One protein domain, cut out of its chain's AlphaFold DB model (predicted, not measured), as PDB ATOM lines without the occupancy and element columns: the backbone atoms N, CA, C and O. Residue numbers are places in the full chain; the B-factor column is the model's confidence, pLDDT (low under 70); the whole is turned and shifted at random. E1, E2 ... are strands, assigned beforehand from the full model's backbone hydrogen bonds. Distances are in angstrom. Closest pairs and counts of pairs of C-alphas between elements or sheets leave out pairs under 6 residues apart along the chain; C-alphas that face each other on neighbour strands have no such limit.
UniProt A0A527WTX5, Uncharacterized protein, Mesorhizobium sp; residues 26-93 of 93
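AT A GLANCE: This is residues 26 to 93 of the 93 residues of an uncharacterized protein of Mesorhizobium sp (UniProt A0A527WTX5). Two antiparallel strands, E1 and E4, make a long arched ribbon; at one end the small antiparallel hairpin E2 and E3 turns off, and at the other the chain folds back into E5, near E1. The 68 printed residues hold five named strands, E1 to E5 in order, and no named helix: all strand, with under half of the residues in named elements. The whole is loose, radius of gyration of the C-alphas 13.9 A, spanning 37 by 33 by 16 A.

IN THESE COORDINATES: Find C-alpha 29 at (40.151, 54.065, 37.391); E1, residues 29 to 36, runs 20.3 A. E4, residues 69 to 78, runs 23.0 A, bending by 61 degrees at residue 75. E2 is residues 39 to 41, E3 57 to 59. E5, residues 86 to 92, runs 19.8 A to (23.352, 50.470, 57.276).

HOW THE PARTS SIT: Between E1 and E4, look at N 33 and O 73, 2.9 A apart; in hairpin E2 and E3, at N 40 and O 58, 2.8 A. E5 pairs with no named strand.

THE WHOLE: The printed part has no cut. The link E2 to E3 is long. Residues 83 and 90 to 93 have pLDDT under 70.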
ATOM      1  N   GLU A  26      48.128  51.088  39.140       84.06
ATOM      2  CA  GLU A  26      48.468  52.500  38.918       84.06
ATOM      3  C   GLU A  26      47.887  53.033  37.601       84.06
ATOM      4  O   GLU A  26      48.121  52.485  36.527       84.06
ATOM      5  N   GLY A  27      47.184  54.167  37.683       84.62
ATOM      6  CA  GLY A  27      46.581  54.804  36.514       84.62
ATOM      7  C   GLY A  27      45.242  54.193  36.102       84.62
ATOM      8  O   GLY A  27      44.540  54.802  35.294       84.62
ATOM      9  N   GLU A  28      44.845  53.060  36.683       88.06
ATOM     10  CA  GLU A  28      43.499  52.534  36.519       88.06
ATOM     11  C   GLU A  28      42.486  53.329  37.338       88.06
ATOM     12  O   GLU A  28      42.769  53.903  38.398       88.06
ATOM     13  N   GLN A  29      41.268  53.354  36.811       88.81
ATOM     14  CA  GLN A  29      40.151  54.065  37.391       88.81
ATOM     15  C   GLN A  29      39.312  53.100  38.229       88.81
ATOM     16  O   GLN A  29      38.711  52.166  37.697       88.81
ATOM     17  N   CYS A  30      39.217  53.354  39.534       88.06
ATOM     18  CA  CYS A  30      38.264  52.645  40.373       88.06
ATOM     19  C   CYS A  30      36.857  53.162  40.052       88.06
ATOM     20  O   CYS A  30      36.600  54.359  40.179       88.06
ATOM     21  N   ALA A  31      35.969  52.262  39.620       89.19
ATOM     22  CA  ALA A  31      34.575  52.581  39.296       89.19
ATOM     23  C   ALA A  31      33.603  52.229  40.433       89.19
ATOM     24  O   ALA A  31      32.510  52.789  40.521       89.19
ATOM     25  N   SER A  32      33.967  51.280  41.300       87.56
ATOM     26  CA  SER A  32      33.130  50.873  42.428       87.56
ATOM     27  C   SER A  32      33.930  50.196  43.532       87.56
ATOM     28  O   SER A  32      34.897  49.493  43.246       87.56
ATOM     29  N   VAL A  33      33.450  50.317  44.767       86.81
ATOM     30  CA  VAL A  33      33.937  49.562  45.926       86.81
ATOM     31  C   VAL A  33      32.789  48.737  46.494       86.81
ATOM     32  O   VAL A  33      31.664  49.220  46.576       86.81
ATOM     33  N   GLY A  34      33.050  47.495  46.891       86.38
ATOM     34  CA  GLY A  34      32.059  46.631  47.528       86.38
ATOM     35  C   GLY A  34      32.646  45.890  48.718       86.38
ATOM     36  O   GLY A  34      33.856  45.674  48.784       86.38
ATOM     37  N   LEU A  35      31.777  45.497  49.645       85.62
ATOM     38  CA  LEU A  35      32.132  44.629  50.762       85.62
ATOM     39  C   LEU A  35      31.629  43.218  50.469       85.62
ATOM     40  O   LEU A  35      30.478  43.035  50.068       85.62
ATOM     41  N   VAL A  36      32.488  42.227  50.683       88.19
ATOM     42  CA  VAL A  36      32.134  40.811  50.575       88.19
ATOM     43  C   VAL A  36      32.392  40.101  51.898       88.19
ATOM     44  O   VAL A  36      33.303  40.473  52.638       88.19
ATOM     45  N   PHE A  37      31.594  39.083  52.204       87.50
ATOM     46  CA  PHE A  37      31.755  38.236  53.385       87.50
ATOM     47  C   PHE A  37      32.024  36.784  52.991       87.50
ATOM     48  O   PHE A  37      31.858  36.409  51.837       87.50
ATOM     49  N   ARG A  38      32.485  35.964  53.950       89.00
ATOM     50  CA  ARG A  38      32.854  34.548  53.717       89.00
ATOM     51  C   ARG A  38      33.879  34.346  52.585       89.00
ATOM     52  O   ARG A  38      33.978  33.268  52.002       89.00
ATOM     53  N   ALA A  39      34.667  35.383  52.315       88.81
ATOM     54  CA  ALA A  39      35.795  35.362  51.402       88.81
ATOM     55  C   ALA A  39      37.086  35.010  52.155       88.81
ATOM     56  O   ALA A  39      37.283  35.425  53.300       88.81
ATOM     57  N   HIS A  40      37.970  34.255  51.514       88.31
ATOM     58  CA  HIS A  40      39.285  33.884  52.025       88.31
ATOM     59  C   HIS A  40      40.303  33.798  50.882       88.31
ATOM     60  O   HIS A  40      39.932  33.777  49.709       88.31
ATOM     61  N   ASN A  41      41.594  33.751  51.223       91.44
ATOM     62  CA  ASN A  41      42.637  33.535  50.223       91.44
ATOM     63  C   ASN A  41      42.514  32.114  49.650       91.44
ATOM     64  O   ASN A  41      42.523  31.143  50.410       91.44
ATOM     65  N   ALA A  42      42.417  32.004  48.326       90.75
ATOM     66  CA  ALA A  42      42.411  30.730  47.619       90.75
ATOM     67  C   ALA A  42      43.727  29.950  47.817       90.75
ATOM     68  O   ALA A  42      43.724  28.719  47.864       90.75
ATOM     69  N   ASP A  43      44.853  30.655  47.972       89.31
ATOM     70  CA  ASP A  43      46.158  30.076  48.286       89.31
ATOM     71  C   ASP A  43      46.353  29.960  49.807       89.31
ATOM     72  O   ASP A  43      46.786  30.890  50.498       89.31
ATOM     73  N   ALA A  44      46.091  28.761  50.331       83.81
ATOM     74  CA  ALA A  44      46.288  28.435  51.742       83.81
ATOM     75  C   ALA A  44      47.756  28.539  52.208       83.81
ATOM     76  O   ALA A  44      48.003  28.588  53.413       83.81
ATOM     77  N   ALA A  45      48.737  28.591  51.297       87.12
ATOM     78  CA  ALA A  45      50.141  28.804  51.646       87.12
ATOM     79  C   ALA A  45      50.475  30.288  51.888       87.12
ATOM     80  O   ALA A  45      51.536  30.592  52.439       87.12
ATOM     81  N   LYS A  46      49.582  31.217  51.517       83.00
ATOM     82  CA  LYS A  46      49.775  32.669  51.676       83.00
ATOM     83  C   LYS A  46      48.635  33.351  52.447       83.00
ATOM     84  O   LYS A  46      48.162  34.407  52.026       83.00
ATOM     85  N   PRO A  47      48.236  32.856  53.632       81.19
ATOM     86  CA  PRO A  47      47.111  33.428  54.375       81.19
ATOM     87  C   PRO A  47      47.338  34.890  54.806       81.19
ATOM     88  O   PRO A  47      46.383  35.592  55.111       81.19
ATOM     89  N   GLY A  48      48.592  35.360  54.830       80.31
ATOM     90  CA  GLY A  48      48.955  36.735  55.188       80.31
ATOM     91  C   GLY A  48      49.001  37.733  54.026       80.31
ATOM     92  O   GLY A  48      49.392  38.878  54.252       80.31
ATOM     93  N   LYS A  49      48.667  37.332  52.789       82.31
ATOM     94  CA  LYS A  49      48.604  38.269  51.656       82.31
ATOM     95  C   LYS A  49      47.393  39.189  51.843       82.31
ATOM     96  O   LYS A  49      46.263  38.719  51.873       82.31
ATOM     97  N   LEU A  50      47.648  40.486  52.011       78.12
ATOM     98  CA  LEU A  50      46.609  41.484  52.307       78.12
ATOM     99  C   LEU A  50      45.859  41.964  51.054       78.12
ATOM    100  O   LEU A  50      44.705  42.361  51.160       78.12
ATOM    101  N   TRP A  51      46.515  41.915  49.893       82.00
ATOM    102  CA  TRP A  51      45.975  42.326  48.596       82.00
ATOM    103  C   TRP A  51      45.808  41.091  47.725       82.00
ATOM    104  O   TRP A  51      46.788  40.394  47.454       82.00
ATOM    105  N   LEU A  52      44.569  40.795  47.349       84.75
ATOM    106  CA  LEU A  52      44.223  39.633  46.543       84.75
ATOM    107  C   LEU A  52      43.717  40.111  45.189       84.75
ATOM    108  O   LEU A  52      42.858  40.992  45.128       84.75
ATOM    109  N   GLU A  53      44.233  39.502  44.131       85.50
ATOM    110  CA  GLU A  53      43.633  39.597  42.806       85.50
ATOM    111  C   GLU A  53      42.260  38.903  42.807       85.50
ATOM    112  O   GLU A  53      42.015  38.030  43.650       85.50
ATOM    113  N   PRO A  54      41.356  39.229  41.867       84.44
ATOM    114  CA  PRO A  54      40.035  38.607  41.804       84.44
ATOM    115  C   PRO A  54      40.074  37.072  41.794       84.44
ATOM    116  O   PRO A  54      39.278  36.438  42.484       84.44
ATOM    117  N   GLU A  55      41.018  36.463  41.068       88.00
ATOM    118  CA  GLU A  55      41.210  35.007  41.033       88.00
ATOM    119  C   GLU A  55      41.790  34.399  42.322       88.00
ATOM    120  O   GLU A  55      41.708  33.186  42.520       88.00
ATOM    121  N   GLU A  56      42.372  35.210  43.207       89.94
ATOM    122  CA  GLU A  56      42.934  34.762  44.486       89.94
ATOM    123  C   GLU A  56      41.896  34.782  45.620       89.94
ATOM    124  O   GLU A  56      42.197  34.374  46.746       89.94
ATOM    125  N   ILE A  57      40.670  35.232  45.340       89.12
ATOM    126  CA  ILE A  57      39.565  35.254  46.297       89.12
ATOM    127  C   ILE A  57      38.733  33.981  46.132       89.12
ATOM    128  O   ILE A  57      38.094  33.756  45.106       89.12
ATOM    129  N   ALA A  58      38.694  33.163  47.180       90.19
ATOM    130  CA  ALA A  58      37.790  32.027  47.286       90.19
ATOM    131  C   ALA A  58      36.638  32.345  48.243       90.19
ATOM    132  O   ALA A  58      36.811  33.014  49.263       90.19
ATOM    133  N   PHE A  59      35.458  31.820  47.935       90.56
ATOM    134  CA  PHE A  59      34.269  31.938  48.772       90.56
ATOM    135  C   PHE A  59      33.968  30.608  49.462       90.56
ATOM    136  O   PHE A  59      34.256  29.536  48.928       90.56
ATOM    137  N   GLU A  60      33.425  30.673  50.675       90.56
ATOM    138  CA  GLU A  60      33.069  29.483  51.450       90.56
ATOM    139  C   GLU A  60      32.077  28.579  50.683       90.56
ATOM    140  O   GLU A  60      31.077  29.070  50.151       90.56
ATOM    141  N   PRO A  61      32.314  27.255  50.616       87.50
ATOM    142  CA  PRO A  61      31.418  26.345  49.913       87.50
ATOM    143  C   PRO A  61      30.036  26.279  50.576       87.50
ATOM    144  O   PRO A  61      29.911  26.339  51.797       87.50
ATOM    145  N   GLY A  62      28.994  26.078  49.766       88.69
ATOM    146  CA  GLY A  62      27.616  25.914  50.247       88.69
ATOM    147  C   GLY A  62      26.777  27.194  50.287       88.69
ATOM    148  O   GLY A  62      25.609  27.119  50.658       88.69
ATOM    149  N   PHE A  63      27.322  28.334  49.857       86.38
ATOM    150  CA  PHE A  63      26.559  29.562  49.621       86.38
ATOM    151  C   PHE A  63      26.866  30.120  48.221       86.38
ATOM    152  O   PHE A  63      27.907  29.808  47.641       86.38
ATOM    153  N   ASP A  64      25.966  30.945  47.683       84.56
ATOM    154  CA  ASP A  64      26.163  31.619  46.397       84.56
ATOM    155  C   ASP A  64      27.095  32.840  46.570       84.56
ATOM    156  O   ASP A  64      26.802  33.710  47.394       84.56
ATOM    157  N   PRO A  65      28.203  32.954  45.811       81.50
ATOM    158  CA  PRO A  65      29.069  34.134  45.838       81.50
ATOM    159  C   PRO A  65      28.345  35.461  45.568       81.50
ATOM    160  O   PRO A  65      28.772  36.500  46.073       81.50
ATOM    161  N   ALA A  66      27.257  35.456  44.792       80.69
ATOM    162  CA  ALA A  66      26.462  36.656  44.542       80.69
ATOM    163  C   ALA A  66      25.779  37.168  45.821       80.69
ATOM    164  O   ALA A  66      25.737  38.378  46.049       80.69
ATOM    165  N   ASP A  67      25.330  36.253  46.684       83.25
ATOM    166  CA  ASP A  67      24.712  36.572  47.976       83.25
ATOM    167  C   ASP A  67      25.747  37.025  49.014       83.25
ATOM    168  O   ASP A  67      25.402  37.646  50.017       83.25
ATOM    169  N   MET A  68      27.032  36.746  48.774       83.62
ATOM    170  CA  MET A  68      28.135  37.125  49.657       83.62
ATOM    171  C   MET A  68      28.611  38.573  49.488       83.62
ATOM    172  O   MET A  68      29.539  39.000  50.179       83.62
ATOM    173  N   LYS A  69      27.995  39.345  48.589       83.19
ATOM    174  CA  LYS A  69      28.319  40.750  48.335       83.19
ATOM    175  C   LYS A  69      27.277  41.664  48.980       83.19
ATOM    176  O   LYS A  69      26.129  41.691  48.555       83.19
ATOM    177  N   ILE A  70      27.692  42.514  49.921       76.00
ATOM    178  CA  ILE A  70      26.811  43.470  50.632       76.00
ATOM    179  C   ILE A  70      26.549  44.747  49.796       76.00
ATOM    180  O   ILE A  70      26.218  45.807  50.311       76.00
ATOM    181  N   GLY A  71      26.701  44.664  48.472       75.25
ATOM    182  CA  GLY A  71      26.510  45.772  47.535       75.25
ATOM    183  C   GLY A  71      27.802  46.325  46.927       75.25
ATOM    184  O   GLY A  71      28.907  45.824  47.152       75.25
ATOM    185  N   ALA A  72      27.643  47.334  46.072       81.50
ATOM    186  CA  ALA A  72      28.736  48.105  45.491       81.50
ATOM    187  C   ALA A  72      28.354  49.585  45.451       81.50
ATOM    188  O   ALA A  72      27.279  49.942  44.974       81.50
ATOM    189  N   VAL A  73      29.255  50.429  45.934       83.00
ATOM    190  CA  VAL A  73      29.139  51.882  45.907       83.00
ATOM    191  C   VAL A  73      29.960  52.387  44.722       83.00
ATOM    192  O   VAL A  73      31.145  52.049  44.639       83.00
ATOM    193  N   PRO A  74      29.372  53.156  43.788       85.81
ATOM    194  CA  PRO A  74      30.135  53.755  42.705       85.81
ATOM    195  C   PRO A  74      31.137  54.762  43.271       85.81
ATOM    196  O   PRO A  74      30.817  55.541  44.169       85.81
ATOM    197  N   VAL A  75      32.350  54.752  42.733       85.12
ATOM    198  CA  VAL A  75      33.407  55.704  43.079       85.12
ATOM    199  C   VAL A  75      34.065  56.210  41.803       85.12
ATOM    200  O   VAL A  75      33.960  55.585  40.751       85.12
ATOM    201  N   ASP A  76      34.729  57.356  41.900       86.69
ATOM    202  CA  ASP A  76      35.447  57.963  40.785       86.69
ATOM    203  C   ASP A  76      36.792  58.497  41.293       86.69
ATOM    204  O   ASP A  76      36.949  59.677  41.612       86.69
ATOM    205  N   PHE A  77      37.754  57.588  41.463       84.25
ATOM    206  CA  PHE A  77      39.142  57.958  41.710       84.25
ATOM    207  C   PHE A  77      40.125  57.039  40.981       84.25
ATOM    208  O   PHE A  77      39.923  55.833  40.847       84.25
ATOM    209  N   THR A  78      41.248  57.622  40.573       86.94
ATOM    210  CA  THR A  78      42.356  56.899  39.946       86.94
ATOM    211  C   THR A  78      43.324  56.374  41.007       86.94
ATOM    212  O   THR A  78      43.713  57.111  41.929       86.94
ATOM    213  N   PHE A  79      43.755  55.121  40.871       83.88
ATOM    214  CA  PHE A  79      44.807  54.559  41.712       83.88
ATOM    215  C   PHE A  79      46.137  55.274  41.465       83.88
ATOM    216  O   PHE A  79      46.464  55.691  40.350       83.88
ATOM    217  N   ARG A  80      46.913  55.467  42.536       79.38
ATOM    218  CA  ARG A  80      48.134  56.276  42.513       79.38
ATOM    219  C   ARG A  80      49.305  55.436  42.974       79.38
ATOM    220  O   ARG A  80      49.224  54.765  43.992       79.38
ATOM    221  N   ARG A  81      50.439  55.592  42.299       73.00
ATOM    222  CA  ARG A  81      51.671  54.874  42.637       73.00
ATOM    223  C   ARG A  81      52.187  55.137  44.045       73.00
ATOM    224  O   ARG A  81      52.705  54.243  44.689       73.00
ATOM    225  N   THR A  82      52.119  56.389  44.496       70.38
ATOM    226  CA  THR A  82      52.817  56.859  45.708       70.38
ATOM    227  C   THR A  82      51.882  57.370  46.795       70.38
ATOM    228  O   THR A  82      52.349  57.883  47.809       70.38
ATOM    229  N   VAL A  83      50.566  57.255  46.606       65.50
ATOM    230  CA  VAL A  83      49.578  57.711  47.586       65.50
ATOM    231  C   VAL A  83      48.724  56.532  47.989       65.50
ATOM    232  O   VAL A  83      48.045  55.951  47.153       65.50
ATOM    233  N   ARG A  84      48.730  56.235  49.286       71.06
ATOM    234  CA  ARG A  84      47.845  55.242  49.872       71.06
ATOM    235  C   ARG A  84      46.444  55.826  49.968       71.06
ATOM    236  O   ARG A  84      46.249  56.800  50.698       71.06
ATOM    237  N   GLN A  85      45.485  55.271  49.235       71.19
ATOM    238  CA  GLN A  85      44.092  55.670  49.402       71.19
ATOM    239  C   GLN A  85      43.559  55.093  50.714       71.19
ATOM    240  O   GLN A  85      43.883  53.967  51.083       71.19
ATOM    241  N   HIS A  86      42.762  55.880  51.429       72.38
ATOM    242  CA  HIS A  86      41.938  55.401  52.534       72.38
ATOM    243  C   HIS A  86      40.495  55.404  52.050       72.38
ATOM    244  O   HIS A  86      39.993  56.450  51.640       72.38
ATOM    245  N   VAL A  87      39.848  54.245  52.099       72.56
ATOM    246  CA  VAL A  87      38.435  54.100  51.759       72.56
ATOM    247  C   VAL A  87      37.689  53.769  53.041       72.56
ATOM    248  O   VAL A  87      37.967  52.748  53.669       72.56
ATOM    249  N   THR A  88      36.771  54.650  53.434       73.69
ATOM    250  CA  THR A  88      35.821  54.400  54.519       73.69
ATOM    251  C   THR A  88      34.485  54.048  53.889       73.69
ATOM    252  O   THR A  88      33.927  54.855  53.148       73.69
ATOM    253  N   ILE A  89      33.996  52.842  54.162       71.19
ATOM    254  CA  ILE A  89      32.681  52.386  53.713       71.19
ATOM    255  C   ILE A  89      31.770  52.338  54.935       71.19
ATOM    256  O   ILE A  89      32.121  51.702  55.930       71.19
ATOM    257  N   GLU A  90      30.632  53.019  54.843       69.94
ATOM    258  CA  GLU A  90      29.565  52.999  55.841       69.94
ATOM    259  C   GLU A  90      28.392  52.197  55.275       69.94
ATOM    260  O   GLU A  90      27.908  52.493  54.179       69.94
ATOM    261  N   LEU A  91      27.986  51.147  55.987       68.12
ATOM    262  CA  LEU A  91      26.797  50.363  55.660       68.12
ATOM    263  C   LEU A  91      25.797  50.416  56.806       68.12
ATOM    264  O   LEU A  91      26.169  50.203  57.960       68.12
ATOM    265  N   GLU A  92      24.536  50.612  56.434       66.38
ATOM    266  CA  GLU A  92      23.352  50.470  57.276       66.38
ATOM    267  C   GLU A  92      22.588  49.230  56.786       66.38
ATOM    268  O   GLU A  92      22.203  49.163  55.613       66.38
ATOM    269  N   ILE A  93      22.448  48.224  57.657       63.66
ATOM    270  CA  ILE A  93      21.753  46.948  57.391       63.66
ATOM    271  C   ILE A  93      20.626  46.766  58.397       63.66
ATOM    272  O   ILE A  93      20.893  47.017  59.599       63.66
TER     273      ILE A  93